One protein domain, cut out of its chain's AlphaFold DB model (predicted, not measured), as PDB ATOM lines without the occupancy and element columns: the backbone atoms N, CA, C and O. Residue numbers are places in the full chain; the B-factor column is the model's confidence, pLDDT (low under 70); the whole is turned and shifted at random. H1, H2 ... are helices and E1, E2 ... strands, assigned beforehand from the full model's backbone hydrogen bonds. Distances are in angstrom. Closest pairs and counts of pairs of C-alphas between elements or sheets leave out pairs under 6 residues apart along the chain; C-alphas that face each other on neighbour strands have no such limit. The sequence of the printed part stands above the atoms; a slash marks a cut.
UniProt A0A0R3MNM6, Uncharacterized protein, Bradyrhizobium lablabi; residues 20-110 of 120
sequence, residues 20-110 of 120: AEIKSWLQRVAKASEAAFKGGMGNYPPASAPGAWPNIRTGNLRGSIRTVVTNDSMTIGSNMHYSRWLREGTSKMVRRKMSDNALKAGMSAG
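Overview. This is residues 20 to 110 of the 120 residues of an uncharacterized protein of Bradyrhizobium lablabi (UniProt A0A0R3MNM6). A long helix, H1, packs lengthwise on a two-stranded hairpin, E1 and E2, and a shorter helix, H4, crosses H1 steeply and also meets E2 near its own first residues. The two short helices, H2 and H3, lie level with the last residues of H1 along the length of the whole, and residues 41 to 59 loop at that same end; the outline is a rod of 44 by 21 by 21 A. The printed part has 91 residues, with four named helices and two named strands in the order H1, H2, E1, E2, H3, H4. The sheet order is E1 - E2, antiparallel, and the class is mostly helix. The whole is compact, with a radius of gyration of the C-alphas of 13.6 A.

Along the chain. Strand E1, residues 65 to 69, is 13.5 A long and begins with C-alpha 65 at (123.425, -6.511, 225.135). Strand E2, residues 74 to 78, is 13.7 A long. H1, residues 20 to 40, is 29.9 A long and begins with C-alpha 20 at (130.966, 6.105, 245.544). H4, residues 99 to 109, is 14.8 A long and ends with C-alpha 109 at (113.335, 1.328, 239.583). H3, residues 82 to 88, is 10.4 A long, and H2, residues 60 to 63, is 4.9 A long.

Arrangement. E1 and E2 form a hairpin, antiparallel at 163 degrees, with N 66 and O 77 at 2.9 A and N 75 and O 68 at 2.8 A, both within hydrogen-bond range. H1 has 8 pairs of C-alphas within 8 A of E1, the closest those of Gln 27 and Val 69 at 6.5 A. With E2 it has 7 such pairs, the closest those of Leu 26 and Met 74 at 6.3 A. H1 touches H4 with its residues 28 to 37 alone, opposite ways at a steep tilt of 60 degrees; their closest C-alphas, of Ser 33 and Gly 106, are 4.0 A apart. The closest C-alphas of E2 and H4, of Ile 76 and Ser 99, are 6.4 A apart. H3 and H4 are close but not clearly touching, with the C-alphas of Arg 87 and Ser 99 closest at 7.6 A. H2 is close but not clearly touching to H1, where the C-alphas of Lys 38 and Arg 62 are closest at 6.4 A. H1 and H3 are apart. In H1, H3 and H4 every O i to N i+4 pair is within hydrogen-bond range; H2 is too short for such a pair.

Size, cuts and confidence. The C-alphas farthest apart, of Ala 20 and Lys 92, are 45.0 A from each other. The printed part has no cut. The link from H1 to H2 is long, with 19 residues, and within it residues 42 to 43 pair in parallel with residues 55 to 56. The mean pLDDT of the printed part is 78.4, with residues 58, 99, 106 and 109 to 110 under 70.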
ATOM      1  N   ALA A  20     131.350   7.486 245.257       76.69
ATOM      2  CA  ALA A  20     130.966   6.105 245.544       76.69
ATOM      3  C   ALA A  20     129.441   5.912 245.488       76.69
ATOM      4  O   ALA A  20     128.962   4.911 244.949       76.69
ATOM      5  N   GLU A  21     128.673   6.882 245.988       77.50
ATOM      6  CA  GLU A  21     127.210   6.868 245.896       77.50
ATOM      7  C   GLU A  21     126.734   7.040 244.455       77.50
ATOM      8  O   GLU A  21     125.857   6.292 244.014       77.50
ATOM      9  N   ILE A  22     127.347   7.958 243.700       76.44
ATOM     10  CA  ILE A  22     127.032   8.182 242.280       76.44
ATOM     11  C   ILE A  22     127.281   6.901 241.482       76.44
ATOM     12  O   ILE A  22     126.402   6.436 240.754       76.44
ATOM     13  N   LYS A  23     128.442   6.269 241.671       79.62
ATOM     14  CA  LYS A  23     128.795   5.021 240.990       79.62
ATOM     15  C   LYS A  23     127.863   3.870 241.367       79.62
ATOM     16  O   LYS A  23     127.393   3.150 240.488       79.62
ATOM     17  N   SER A  24     127.563   3.704 242.655       80.19
ATOM     18  CA  SER A  24     126.620   2.684 243.133       80.19
ATOM     19  C   SER A  24     125.222   2.892 242.546       80.19
ATOM     20  O   SER A  24     124.546   1.946 242.134       80.19
ATOM     21  N   TRP A  25     124.777   4.144 242.455       79.19
ATOM     22  CA  TRP A  25     123.523   4.495 241.804       79.19
ATOM     23  C   TRP A  25     123.538   4.163 240.307       79.19
ATOM     24  O   TRP A  25     122.654   3.430 239.858       79.19
ATOM     25  N   LEU A  26     124.561   4.594 239.560       81.12
ATOM     26  CA  LEU A  26     124.707   4.281 238.136       81.12
ATOM     27  C   LEU A  26     124.666   2.768 237.895       81.12
ATOM     28  O   LEU A  26     123.940   2.306 237.022       81.12
ATOM     29  N   GLN A  27     125.362   1.977 238.715       84.50
ATOM     30  CA  GLN A  27     125.341   0.515 238.628       84.50
ATOM     31  C   GLN A  27     123.943  -0.079 238.855       84.50
ATOM     32  O   GLN A  27     123.537  -0.990 238.129       84.50
ATOM     33  N   ARG A  28     123.185   0.434 239.833       81.56
ATOM     34  CA  ARG A  28     121.806  -0.015 240.099       81.56
ATOM     35  C   ARG A  28     120.878   0.299 238.933       81.56
ATOM     36  O   ARG A  28     120.159  -0.595 238.484       81.56
ATOM     37  N   VAL A  29     120.923   1.527 238.418       80.06
ATOM     38  CA  VAL A  29     120.118   1.934 237.258       80.06
ATOM     39  C   VAL A  29     120.495   1.112 236.033       80.06
ATOM     40  O   VAL A  29     119.607   0.649 235.318       80.06
ATOM     41  N   ALA A  30     121.784   0.860 235.819       81.75
ATOM     42  CA  ALA A  30     122.268   0.090 234.684       81.75
ATOM     43  C   ALA A  30     121.766  -1.354 234.726       81.75
ATOM     44  O   ALA A  30     121.199  -1.845 233.751       81.75
ATOM     45  N   LYS A  31     121.865  -1.998 235.893       84.00
ATOM     46  CA  LYS A  31     121.340  -3.348 236.119       84.00
ATOM     47  C   LYS A  31     119.825  -3.413 235.918       84.00
ATOM     48  O   LYS A  31     119.336  -4.326 235.255       84.00
ATOM     49  N   ALA A  32     119.081  -2.452 236.466       82.25
ATOM     50  CA  ALA A  32     117.627  -2.402 236.332       82.25
ATOM     51  C   ALA A  32     117.194  -2.159 234.879       82.25
ATOM     52  O   ALA A  32     116.277  -2.810 234.383       82.25
ATOM     53  N   SER A  33     117.895  -1.273 234.176       79.94
ATOM     54  CA  SER A  33     117.651  -0.978 232.766       79.94
ATOM     55  C   SER A  33     117.966  -2.186 231.884       79.94
ATOM     56  O   SER A  33     117.174  -2.542 231.019       79.94
ATOM     57  N   GLU A  34     119.084  -2.875 232.118       84.12
ATOM     58  CA  GLU A  34     119.424  -4.099 231.391       84.12
ATOM     59  C   GLU A  34     118.377  -5.200 231.617       84.12
ATOM     60  O   GLU A  34     117.955  -5.860 230.665       84.12
ATOM     61  N   ALA A  35     117.916  -5.370 232.860       83.88
ATOM     62  CA  ALA A  35     116.851  -6.309 233.193       83.88
ATOM     63  C   ALA A  35     115.534  -5.948 232.492       83.88
ATOM     64  O   ALA A  35     114.918  -6.819 231.881       83.88
ATOM     65  N   ALA A  36     115.137  -4.672 232.503       81.81
ATOM     66  CA  ALA A  36     113.953  -4.190 231.798       81.81
ATOM     67  C   ALA A  36     114.067  -4.407 230.283       81.81
ATOM     68  O   ALA A  36     113.105  -4.833 229.644       81.81
ATOM     69  N   PHE A  37     115.252  -4.181 229.709       81.62
ATOM     70  CA  PHE A  37     115.484  -4.411 228.290       81.62
ATOM     71  C   PHE A  37     115.334  -5.893 227.941       81.62
ATOM     72  O   PHE A  37     114.582  -6.240 227.036       81.62
ATOM     73  N   LYS A  38     116.009  -6.777 228.683       83.00
ATOM     74  CA  LYS A  38     115.954  -8.227 228.457       83.00
ATOM     75  C   LYS A  38     114.568  -8.812 228.739       83.00
ATOM     76  O   LYS A  38     114.180  -9.747 228.051       83.00
ATOM     77  N   GLY A  39     113.853  -8.288 229.734       82.44
ATOM     78  CA  GLY A  39     112.514  -8.739 230.119       82.44
ATOM     79  C   GLY A  39     111.407  -8.241 229.192       82.44
ATOM     80  O   GLY A  39     110.414  -8.934 229.012       82.44
ATOM     81  N   GLY A  40     111.579  -7.071 228.570       82.06
ATOM     82  CA  GLY A  40     110.627  -6.560 227.584       82.06
ATOM     83  C   GLY A  40     110.646  -7.335 226.266       82.06
ATOM     84  O   GLY A  40     109.642  -7.364 225.562       82.06
ATOM     85  N   MET A  41     111.769  -7.970 225.921       85.25
ATOM     86  CA  MET A  41     111.892  -8.744 224.687       85.25
ATOM     87  C   MET A  41     111.053 -10.030 224.721       85.25
ATOM     88  O   MET A  41     111.179 -10.838 225.638       85.25
ATOM     89  N   GLY A  42     110.239 -10.241 223.684       82.38
ATOM     90  CA  GLY A  42     109.416 -11.442 223.532       82.38
ATOM     91  C   GLY A  42     110.105 -12.560 222.747       82.38
ATOM     92  O   GLY A  42     111.155 -12.364 222.132       82.38
ATOM     93  N   ASN A  43     109.480 -13.737 222.716       79.75
ATOM     94  CA  ASN A  43     109.897 -14.844 221.854       79.75
ATOM     95  C   ASN A  43     109.256 -14.712 220.464       79.75
ATOM     96  O   ASN A  43     108.119 -14.263 220.331       79.75
ATOM     97  N   TYR A  44     109.989 -15.104 219.426       75.69
ATOM     98  CA  TYR A  44     109.452 -15.281 218.076       75.69
ATOM     99  C   TYR A  44     109.118 -16.764 217.836       75.69
ATOM    100  O   TYR A  44     109.926 -17.600 218.249       75.69
ATOM    101  N   PRO A  45     108.035 -17.117 217.109       79.94
ATOM    102  CA  PRO A  45     107.004 -16.269 216.482       79.94
ATOM    103  C   PRO A  45     105.815 -15.930 217.419       79.94
ATOM    104  O   PRO A  45     105.623 -16.636 218.407       79.94
ATOM    105  N   PRO A  46     104.975 -14.911 217.101       80.62
ATOM    106  CA  PRO A  46     105.002 -14.064 215.898       80.62
ATOM    107  C   PRO A  46     106.032 -12.925 215.979       80.62
ATOM    108  O   PRO A  46     106.746 -12.769 216.970       80.62
ATOM    109  N   ALA A  47     106.153 -12.124 214.916       79.75
ATOM    110  CA  ALA A  47     106.945 -10.894 214.961       79.75
ATOM    111  C   ALA A  47     106.308  -9.864 215.912       79.75
ATOM    112  O   ALA A  47     105.091  -9.810 216.069       79.75
ATOM    113  N   SER A  48     107.132  -9.018 216.531       82.50
ATOM    114  CA  SER A  48     106.656  -7.974 217.444       82.50
ATOM    115  C   SER A  48     105.847  -6.901 216.706       82.50
ATOM    116  O   SER A  48     106.291  -6.398 215.665       82.50
ATOM    117  N   ALA A  49     104.729  -6.464 217.289       84.44
ATOM    118  CA  ALA A  49     103.896  -5.377 216.765       84.44
ATOM    119  C   ALA A  49     104.659  -4.036 216.671       84.44
ATOM    120  O   ALA A  49     105.550  -3.802 217.498       84.44
ATOM    121  N   PRO A  50     104.367  -3.153 215.689       83.19
ATOM    122  CA  PRO A  50     105.028  -1.851 215.544       83.19
ATOM    123  C   PRO A  50     105.087  -1.079 216.867       83.19
ATOM    124  O   PRO A  50     104.105  -1.009 217.596       83.19
ATOM    125  N   GLY A  51     106.259  -0.545 217.219       82.38
ATOM    126  CA  GLY A  51     106.434   0.172 218.485       82.38
ATOM    127  C   GLY A  51     106.402  -0.691 219.754       82.38
ATOM    128  O   GLY A  51     106.443  -0.132 220.844       82.38
ATOM    129  N   ALA A  52     106.346  -2.022 219.667       84.81
ATOM    130  CA  ALA A  52     106.575  -2.914 220.806       84.81
ATOM    131  C   ALA A  52     108.078  -3.160 221.043       84.81
ATOM    132  O   ALA A  52     108.937  -2.707 220.275       84.81
ATOM    133  N   TRP A  53     108.400  -3.874 222.120       85.56
ATOM    134  CA  TRP A  53     109.725  -4.466 222.300       85.56
ATOM    135  C   TRP A  53     110.010  -5.475 221.180       85.56
ATOM    136  O   TRP A  53     109.071  -6.081 220.659       85.56
ATOM    137  N   PRO A  54     111.276  -5.659 220.771       83.50
ATOM    138  CA  PRO A  54     111.599  -6.602 219.712       83.50
ATOM    139  C   PRO A  54     111.380  -8.045 220.179       83.50
ATOM    140  O   PRO A  54     111.807  -8.423 221.272       83.50
ATOM    141  N   ASN A  55     110.773  -8.859 219.315       85.31
ATOM    142  CA  ASN A  55     110.753 -10.307 219.502       85.31
ATOM    143  C   ASN A  55     112.061 -10.914 219.000       85.31
ATOM    144  O   ASN A  55     112.607 -10.523 217.965       85.31
ATOM    145  N   ILE A  56     112.558 -11.890 219.744       78.62
ATOM    146  CA  ILE A  56     113.854 -12.504 219.527       78.62
ATOM    147  C   ILE A  56     113.664 -13.820 218.780       78.62
ATOM    148  O   ILE A  56     113.117 -14.776 219.322       78.62
ATOM    149  N   ARG A  57     114.162 -13.884 217.540       70.38
ATOM    150  CA  ARG A  57     114.256 -15.144 216.783       70.38
ATOM    151  C   ARG A  57     115.435 -16.006 217.227       70.38
ATOM    152  O   ARG A  57     115.343 -17.224 217.185       70.38
ATOM    153  N   THR A  58     116.529 -15.378 217.656       67.19
ATOM    154  CA  THR A  58     117.738 -16.050 218.154       67.19
ATOM    155  C   THR A  58     118.313 -15.310 219.357       67.19
ATOM    156  O   THR A  58     118.322 -14.080 219.386       67.19
ATOM    157  N   GLY A  59     118.865 -16.038 220.333       72.00
ATOM    158  CA  GLY A  59     119.436 -15.460 221.559       72.00
ATOM    159  C   GLY A  59     120.555 -14.426 221.348       72.00
ATOM    160  O   GLY A  59     120.922 -13.737 222.296       72.00
ATOM    161  N   ASN A  60     121.056 -14.258 220.121       77.12
ATOM    162  CA  ASN A  60     122.133 -13.341 219.751       77.12
ATOM    163  C   ASN A  60     121.835 -11.883 220.114       77.12
ATOM    164  O   ASN A  60     122.709 -11.210 220.659       77.12
ATOM    165  N   LEU A  61     120.606 -11.393 219.888       77.38
ATOM    166  CA  LEU A  61     120.262 -10.017 220.267       77.38
ATOM    167  C   LEU A  61     120.355  -9.847 221.781       77.38
ATOM    168  O   LEU A  61     121.037  -8.936 222.243       77.38
ATOM    169  N   ARG A  62     119.773 -10.775 222.545       80.31
ATOM    170  CA  ARG A  62     119.836 -10.778 224.013       80.31
ATOM    171  C   ARG A  62     121.268 -10.894 224.538       80.31
ATOM    172  O   ARG A  62     121.616 -10.215 225.500       80.31
ATOM    173  N   GLY A  63     122.081 -11.745 223.914       77.25
ATOM    174  CA  GLY A  63     123.478 -11.993 224.282       77.25
ATOM    175  C   GLY A  63     124.428 -10.857 223.900       77.25
ATOM    176  O   GLY A  63     125.467 -10.686 224.529       77.25
ATOM    177  N   SER A  64     124.060 -10.048 222.905       79.81
ATOM    178  CA  SER A  64     124.845  -8.889 222.464       79.81
ATOM    179  C   SER A  64     124.660  -7.642 223.329       79.81
ATOM    180  O   SER A  64     125.386  -6.666 223.127       79.81
ATOM    181  N   ILE A  65     123.681  -7.642 224.242       81.44
ATOM    182  CA  ILE A  65     123.425  -6.511 225.135       81.44
ATOM    183  C   ILE A  65     124.588  -6.405 226.115       81.44
ATOM    184  O   ILE A  65     124.901  -7.357 226.835       81.44
ATOM    185  N   ARG A  66     125.221  -5.236 226.139       78.94
ATOM    186  CA  ARG A  66     126.315  -4.903 227.045       78.94
ATOM    187  C   ARG A  66     125.986  -3.614 227.780       78.94
ATOM    188  O   ARG A  66     125.419  -2.682 227.204       78.94
ATOM    189  N   THR A  67     126.410  -3.584 229.031       80.00
ATOM    190  CA  THR A  67     126.263  -2.452 229.932       80.00
ATOM    191  C   THR A  67     127.653  -2.018 230.367       80.00
ATOM    192  O   THR A  67     128.426  -2.834 230.864       80.00
ATOM    193  N   VAL A  68     127.979  -0.746 230.161       81.56
ATOM    194  CA  VAL A  68     129.244  -0.137 230.584       81.56
ATOM    195  C   VAL A  68     128.912   0.993 231.545       81.56
ATOM    196  O   VAL A  68     128.098   1.854 231.221       81.56
ATOM    197  N   VAL A  69     129.519   0.976 232.730       80.44
ATOM    198  CA  VAL A  69     129.317   1.994 233.769       80.44
ATOM    199  C   VAL A  69     130.666   2.609 234.117       80.44
ATOM    200  O   VAL A  69     131.583   1.895 234.524       80.44
ATOM    201  N   THR A  70     130.778   3.924 233.950       80.56
ATOM    202  CA  THR A  70     131.916   4.736 234.396       80.56
ATOM    203  C   THR A  70     131.563   5.433 235.714       80.56
ATOM    204  O   THR A  70     130.535   5.142 236.327       80.56
ATOM    205  N   ASN A  71     132.427   6.324 236.203       70.00
ATOM    206  CA  ASN A  71     132.153   7.068 237.439       70.00
ATOM    207  C   ASN A  71     131.057   8.139 237.257       70.00
ATOM    208  O   ASN A  71     130.458   8.577 238.233       70.00
ATOM    209  N   ASP A  72     130.792   8.540 236.019       74.75
ATOM    210  CA  ASP A  72     129.948   9.671 235.631       74.75
ATOM    211  C   ASP A  72     128.846   9.303 234.626       74.75
ATOM    212  O   ASP A  72     127.890  10.057 234.453       74.75
ATOM    213  N   SER A  73     128.947   8.146 233.969       74.62
ATOM    214  CA  SER A  73     128.051   7.760 232.886       74.62
ATOM    215  C   SER A  73     127.702   6.273 232.908       74.62
ATOM    216  O   SER A  73     128.367   5.431 233.516       74.62
ATOM    217  N   MET A  74     126.626   5.943 232.204       76.75
ATOM    218  CA  MET A  74     126.158   4.582 231.985       76.75
ATOM    219  C   MET A  74     125.737   4.458 230.524       76.75
ATOM    220  O   MET A  74     124.954   5.265 230.027       76.75
ATOM    221  N   THR A  75     126.195   3.403 229.855       77.50
ATOM    222  CA  THR A  75     125.817   3.079 228.478       77.50
ATOM    223  C   THR A  75     125.241   1.675 228.399       77.50
ATOM    224  O   THR A  75     125.867   0.714 228.845       77.50
ATOM    225  N   ILE A  76     124.063   1.551 227.779       74.88
ATOM    226  CA  ILE A  76     123.446   0.267 227.431       74.88
ATOM    227  C   ILE A  76     123.301   0.197 225.916       74.88
ATOM    228  O   ILE A  76     122.599   1.000 225.287       74.88
ATOM    229  N   GLY A  77     123.979  -0.782 225.329       71.31
ATOM    230  CA  GLY A  77     124.056  -0.967 223.887       71.31
ATOM    231  C   GLY A  77     123.948  -2.429 223.487       71.31
ATOM    232  O   GLY A  77     123.994  -3.334 224.316       71.31
ATOM    233  N   SER A  78     123.796  -2.655 222.188       74.31
ATOM    234  CA  SER A  78     123.923  -3.968 221.562       74.31
ATOM    235  C   SER A  78     124.995  -3.865 220.486       74.31
ATOM    236  O   SER A  78     125.034  -2.878 219.756       74.31
ATOM    237  N   ASN A  79     125.846  -4.884 220.373       70.94
ATOM    238  CA  ASN A  79     126.857  -4.951 219.313       70.94
ATOM    239  C   ASN A  79     126.308  -5.523 217.985       70.94
ATOM    240  O   ASN A  79     127.058  -5.863 217.076       70.94
ATOM    241  N   MET A  80     124.989  -5.702 217.855       76.75
ATOM    242  CA  MET A  80     124.410  -6.184 216.602       76.75
ATOM    243  C   MET A  80     124.163  -5.030 215.637       76.75
ATOM    244  O   MET A  80     123.430  -4.103 215.971       76.75
ATOM    245  N   HIS A  81     124.652  -5.145 214.399       73.88
ATOM    246  CA  HIS A  81     124.399  -4.157 213.340       73.88
ATOM    247  C   HIS A  81     122.897  -3.854 213.165       73.88
ATOM    248  O   HIS A  81     122.484  -2.702 213.070       73.88
ATOM    249  N   TYR A  82     122.051  -4.890 213.221       74.56
ATOM    250  CA  TYR A  82     120.597  -4.750 213.085       74.56
ATOM    251  C   TYR A  82     119.924  -3.985 214.245       74.56
ATOM    252  O   TYR A  82     118.820  -3.463 214.088       74.56
ATOM    253  N   SER A  83     120.584  -3.863 215.403       74.94
ATOM    254  CA  SER A  83     120.039  -3.142 216.562       74.94
ATOM    255  C   SER A  83     119.884  -1.636 216.316       74.94
ATOM    256  O   SER A  83     118.987  -1.027 216.902       74.94
ATOM    257  N   ARG A  84     120.679  -1.060 215.398       79.06
ATOM    258  CA  ARG A  84     120.546   0.336 214.952       79.06
ATOM    259  C   ARG A  84     119.152   0.594 214.388       79.06
ATOM    260  O   ARG A  84     118.447   1.472 214.867       79.06
ATOM    261  N   TRP A  85     118.707  -0.249 213.459       79.31
ATOM    262  CA  TRP A  85     117.400  -0.108 212.815       79.31
ATOM    263  C   TRP A  85     116.240  -0.317 213.786       79.31
ATOM    264  O   TRP A  85     115.228   0.368 213.695       79.31
ATOM    265  N   LEU A  86     116.387  -1.225 214.757       77.69
ATOM    266  CA  LEU A  86     115.395  -1.401 215.822       77.69
ATOM    267  C   LEU A  86     115.283  -0.155 216.711       77.69
ATOM    268  O   LEU A  86     114.183   0.184 217.148       77.69
ATOM    269  N   ARG A  87     116.406   0.524 216.975       79.19
ATOM    270  CA  ARG A  87     116.467   1.727 217.815       79.19
ATOM    271  C   ARG A  87     115.991   2.980 217.087       79.19
ATOM    272  O   ARG A  87     115.274   3.766 217.689       79.19
ATOM    273  N   GLU A  88     116.397   3.187 215.844       80.62
ATOM    274  CA  GLU A  88     116.129   4.425 215.102       80.62
ATOM    275  C   GLU A  88     114.822   4.344 214.306       80.62
ATOM    276  O   GLU A  88     114.127   5.344 214.148       80.62
ATOM    277  N   GLY A  89     114.430   3.139 213.886       80.19
ATOM    278  CA  GLY A  89     113.413   2.959 212.857       80.19
ATOM    279  C   GLY A  89     113.962   3.262 211.460       80.19
ATOM    280  O   GLY A  89     115.090   3.713 211.284       80.19
ATOM    281  N   THR A  90     113.161   2.968 210.443       83.94
ATOM    282  CA  THR A  90     113.422   3.295 209.034       83.94
ATOM    283  C   THR A  90     112.115   3.721 208.370       83.94
ATOM    284  O   THR A  90     111.042   3.554 208.947       83.94
ATOM    285  N   SER A  91     112.163   4.194 207.120       85.00
ATOM    286  CA  SER A  91     110.950   4.514 206.342       85.00
ATOM    287  C   SER A  91     109.972   3.338 206.198       85.00
ATOM    288  O   SER A  91     108.790   3.550 205.958       85.00
ATOM    289  N   LYS A  92     110.450   2.098 206.367       82.56
ATOM    290  CA  LYS A  92     109.652   0.865 206.271       82.56
ATOM    291  C   LYS A  92     109.408   0.187 207.624       82.56
ATOM    292  O   LYS A  92     108.705  -0.818 207.676       82.56
ATOM    293  N   MET A  93     110.003   0.679 208.714       79.56
ATOM    294  CA  MET A  93     109.915   0.039 210.026       79.56
ATOM    295  C   MET A  93     109.825   1.060 211.156       79.56
ATOM    296  O   MET A  93     110.729   1.858 211.372       79.56
ATOM    297  N   VAL A  94     108.771   0.951 211.963       84.94
ATOM    298  CA  VAL A  94     108.615   1.783 213.159       84.94
ATOM    299  C   VAL A  94     109.681   1.435 214.201       84.94
ATOM    300  O   VAL A  94     109.954   0.260 214.478       84.94
ATOM    301  N   ARG A  95     110.240   2.482 214.811       84.19
ATOM    302  CA  ARG A  95     111.143   2.422 215.963       84.19
ATOM    303  C   ARG A  95     110.577   1.547 217.090       84.19
ATOM    304  O   ARG A  95     109.401   1.639 217.434       84.19
ATOM    305  N   ARG A  96     111.417   0.702 217.695       83.50
ATOM    306  CA  ARG A  96     111.027  -0.229 218.769       83.50
ATOM    307  C   ARG A  96     111.312   0.333 220.155       83.50
ATOM    308  O   ARG A  96     112.174   1.197 220.337       83.50
ATOM    309  N   LYS A  97     110.612  -0.203 221.162       79.06
ATOM    310  CA  LYS A  97     110.956   0.038 222.571       79.06
ATOM    311  C   LYS A  97     112.261  -0.717 222.841       79.06
ATOM    312  O   LYS A  97     112.297  -1.932 222.708       79.06
ATOM    313  N   MET A  98     113.344   0.022 223.082       75.88
ATOM    314  CA  MET A  98     114.719  -0.485 223.244       75.88
ATOM    315  C   MET A  98     115.376   0.228 224.450       75.88
ATOM    316  O   MET A  98     114.710   0.462 225.460       75.88
ATOM    317  N   SER A  99     116.654   0.608 224.343       68.31
ATOM    318  CA  SER A  99     117.475   1.257 225.379       68.31
ATOM    319  C   SER A  99     116.806   2.414 226.108       68.31
ATOM    320  O   SER A  99     116.936   2.501 227.316       68.31
ATOM    321  N   ASP A 100     116.088   3.288 225.409       70.88
ATOM    322  CA  ASP A 100     115.601   4.536 226.012       70.88
ATOM    323  C   ASP A 100     114.427   4.261 226.956       70.88
ATOM    324  O   ASP A 100     114.310   4.855 228.026       70.88
ATOM    325  N   ASN A 101     113.578   3.296 226.598       77.50
ATOM    326  CA  ASN A 101     112.493   2.848 227.467       77.50
ATOM    327  C   ASN A 101     113.008   1.946 228.585       77.50
ATOM    328  O   ASN A 101     112.493   2.003 229.698       77.50
ATOM    329  N   ALA A 102     114.047   1.158 228.308       72.50
ATOM    330  CA  ALA A 102     114.748   0.387 229.324       72.50
ATOM    331  C   ALA A 102     115.401   1.308 230.363       72.50
ATOM    332  O   ALA A 102     115.268   1.063 231.556       72.50
ATOM    333  N   LEU A 103     116.019   2.404 229.917       73.19
ATOM    334  CA  LEU A 103     116.601   3.436 230.765       73.19
ATOM    335  C   LEU A 103     115.532   4.113 231.623       73.19
ATOM    336  O   LEU A 103     115.704   4.210 232.832       73.19
ATOM    337  N   LYS A 104     114.399   4.516 231.034       76.62
ATOM    338  CA  LYS A 104     113.266   5.071 231.796       76.62
ATOM    339  C   LYS A 104     112.772   4.101 232.873       76.62
ATOM    340  O   LYS A 104     112.569   4.508 234.015       76.62
ATOM    341  N   ALA A 105     112.627   2.819 232.535       72.19
ATOM    342  CA  ALA A 105     112.226   1.788 233.488       72.19
ATOM    343  C   ALA A 105     113.275   1.589 234.598       72.19
ATOM    344  O   ALA A 105     112.925   1.530 235.776       72.19
ATOM    345  N   GLY A 106     114.562   1.543 234.248       69.25
ATOM    346  CA  GLY A 106     115.640   1.381 235.218       69.25
ATOM    347  C   GLY A 106     115.851   2.604 236.109       69.25
ATOM    348  O   GLY A 106     116.126   2.442 237.293       69.25
ATOM    349  N   MET A 107     115.658   3.818 235.590       70.81
ATOM    350  CA  MET A 107     115.659   5.054 236.379       70.81
ATOM    351  C   MET A 107     114.506   5.075 237.385       70.81
ATOM    352  O   MET A 107     114.717   5.403 238.551       70.81
ATOM    353  N   SER A 108     113.303   4.674 236.956       71.88
ATOM    354  CA  SER A 108     112.144   4.546 237.846       71.88
ATOM    355  C   SER A 108     112.396   3.519 238.954       71.88
ATOM    356  O   SER A 108     112.068   3.769 240.112       71.88
ATOM    357  N   ALA A 109     112.994   2.373 238.618       68.81
ATOM    358  CA  ALA A 109     113.335   1.328 239.583       68.81
ATOM    359  C   ALA A 109     114.486   1.734 240.518       68.81
ATOM    360  O   ALA A 109     114.512   1.344 241.683       68.81
ATOM    361  N   GLY A 110     115.421   2.546 240.024       62.38
ATOM    362  CA  GLY A 110     116.557   3.053 240.783       62.38
ATOM    363  C   GLY A 110     116.191   4.062 241.872       62.38
ATOM    364  O   GLY A 110     117.096   4.436 242.611       62.38
TER     365      GLY A 110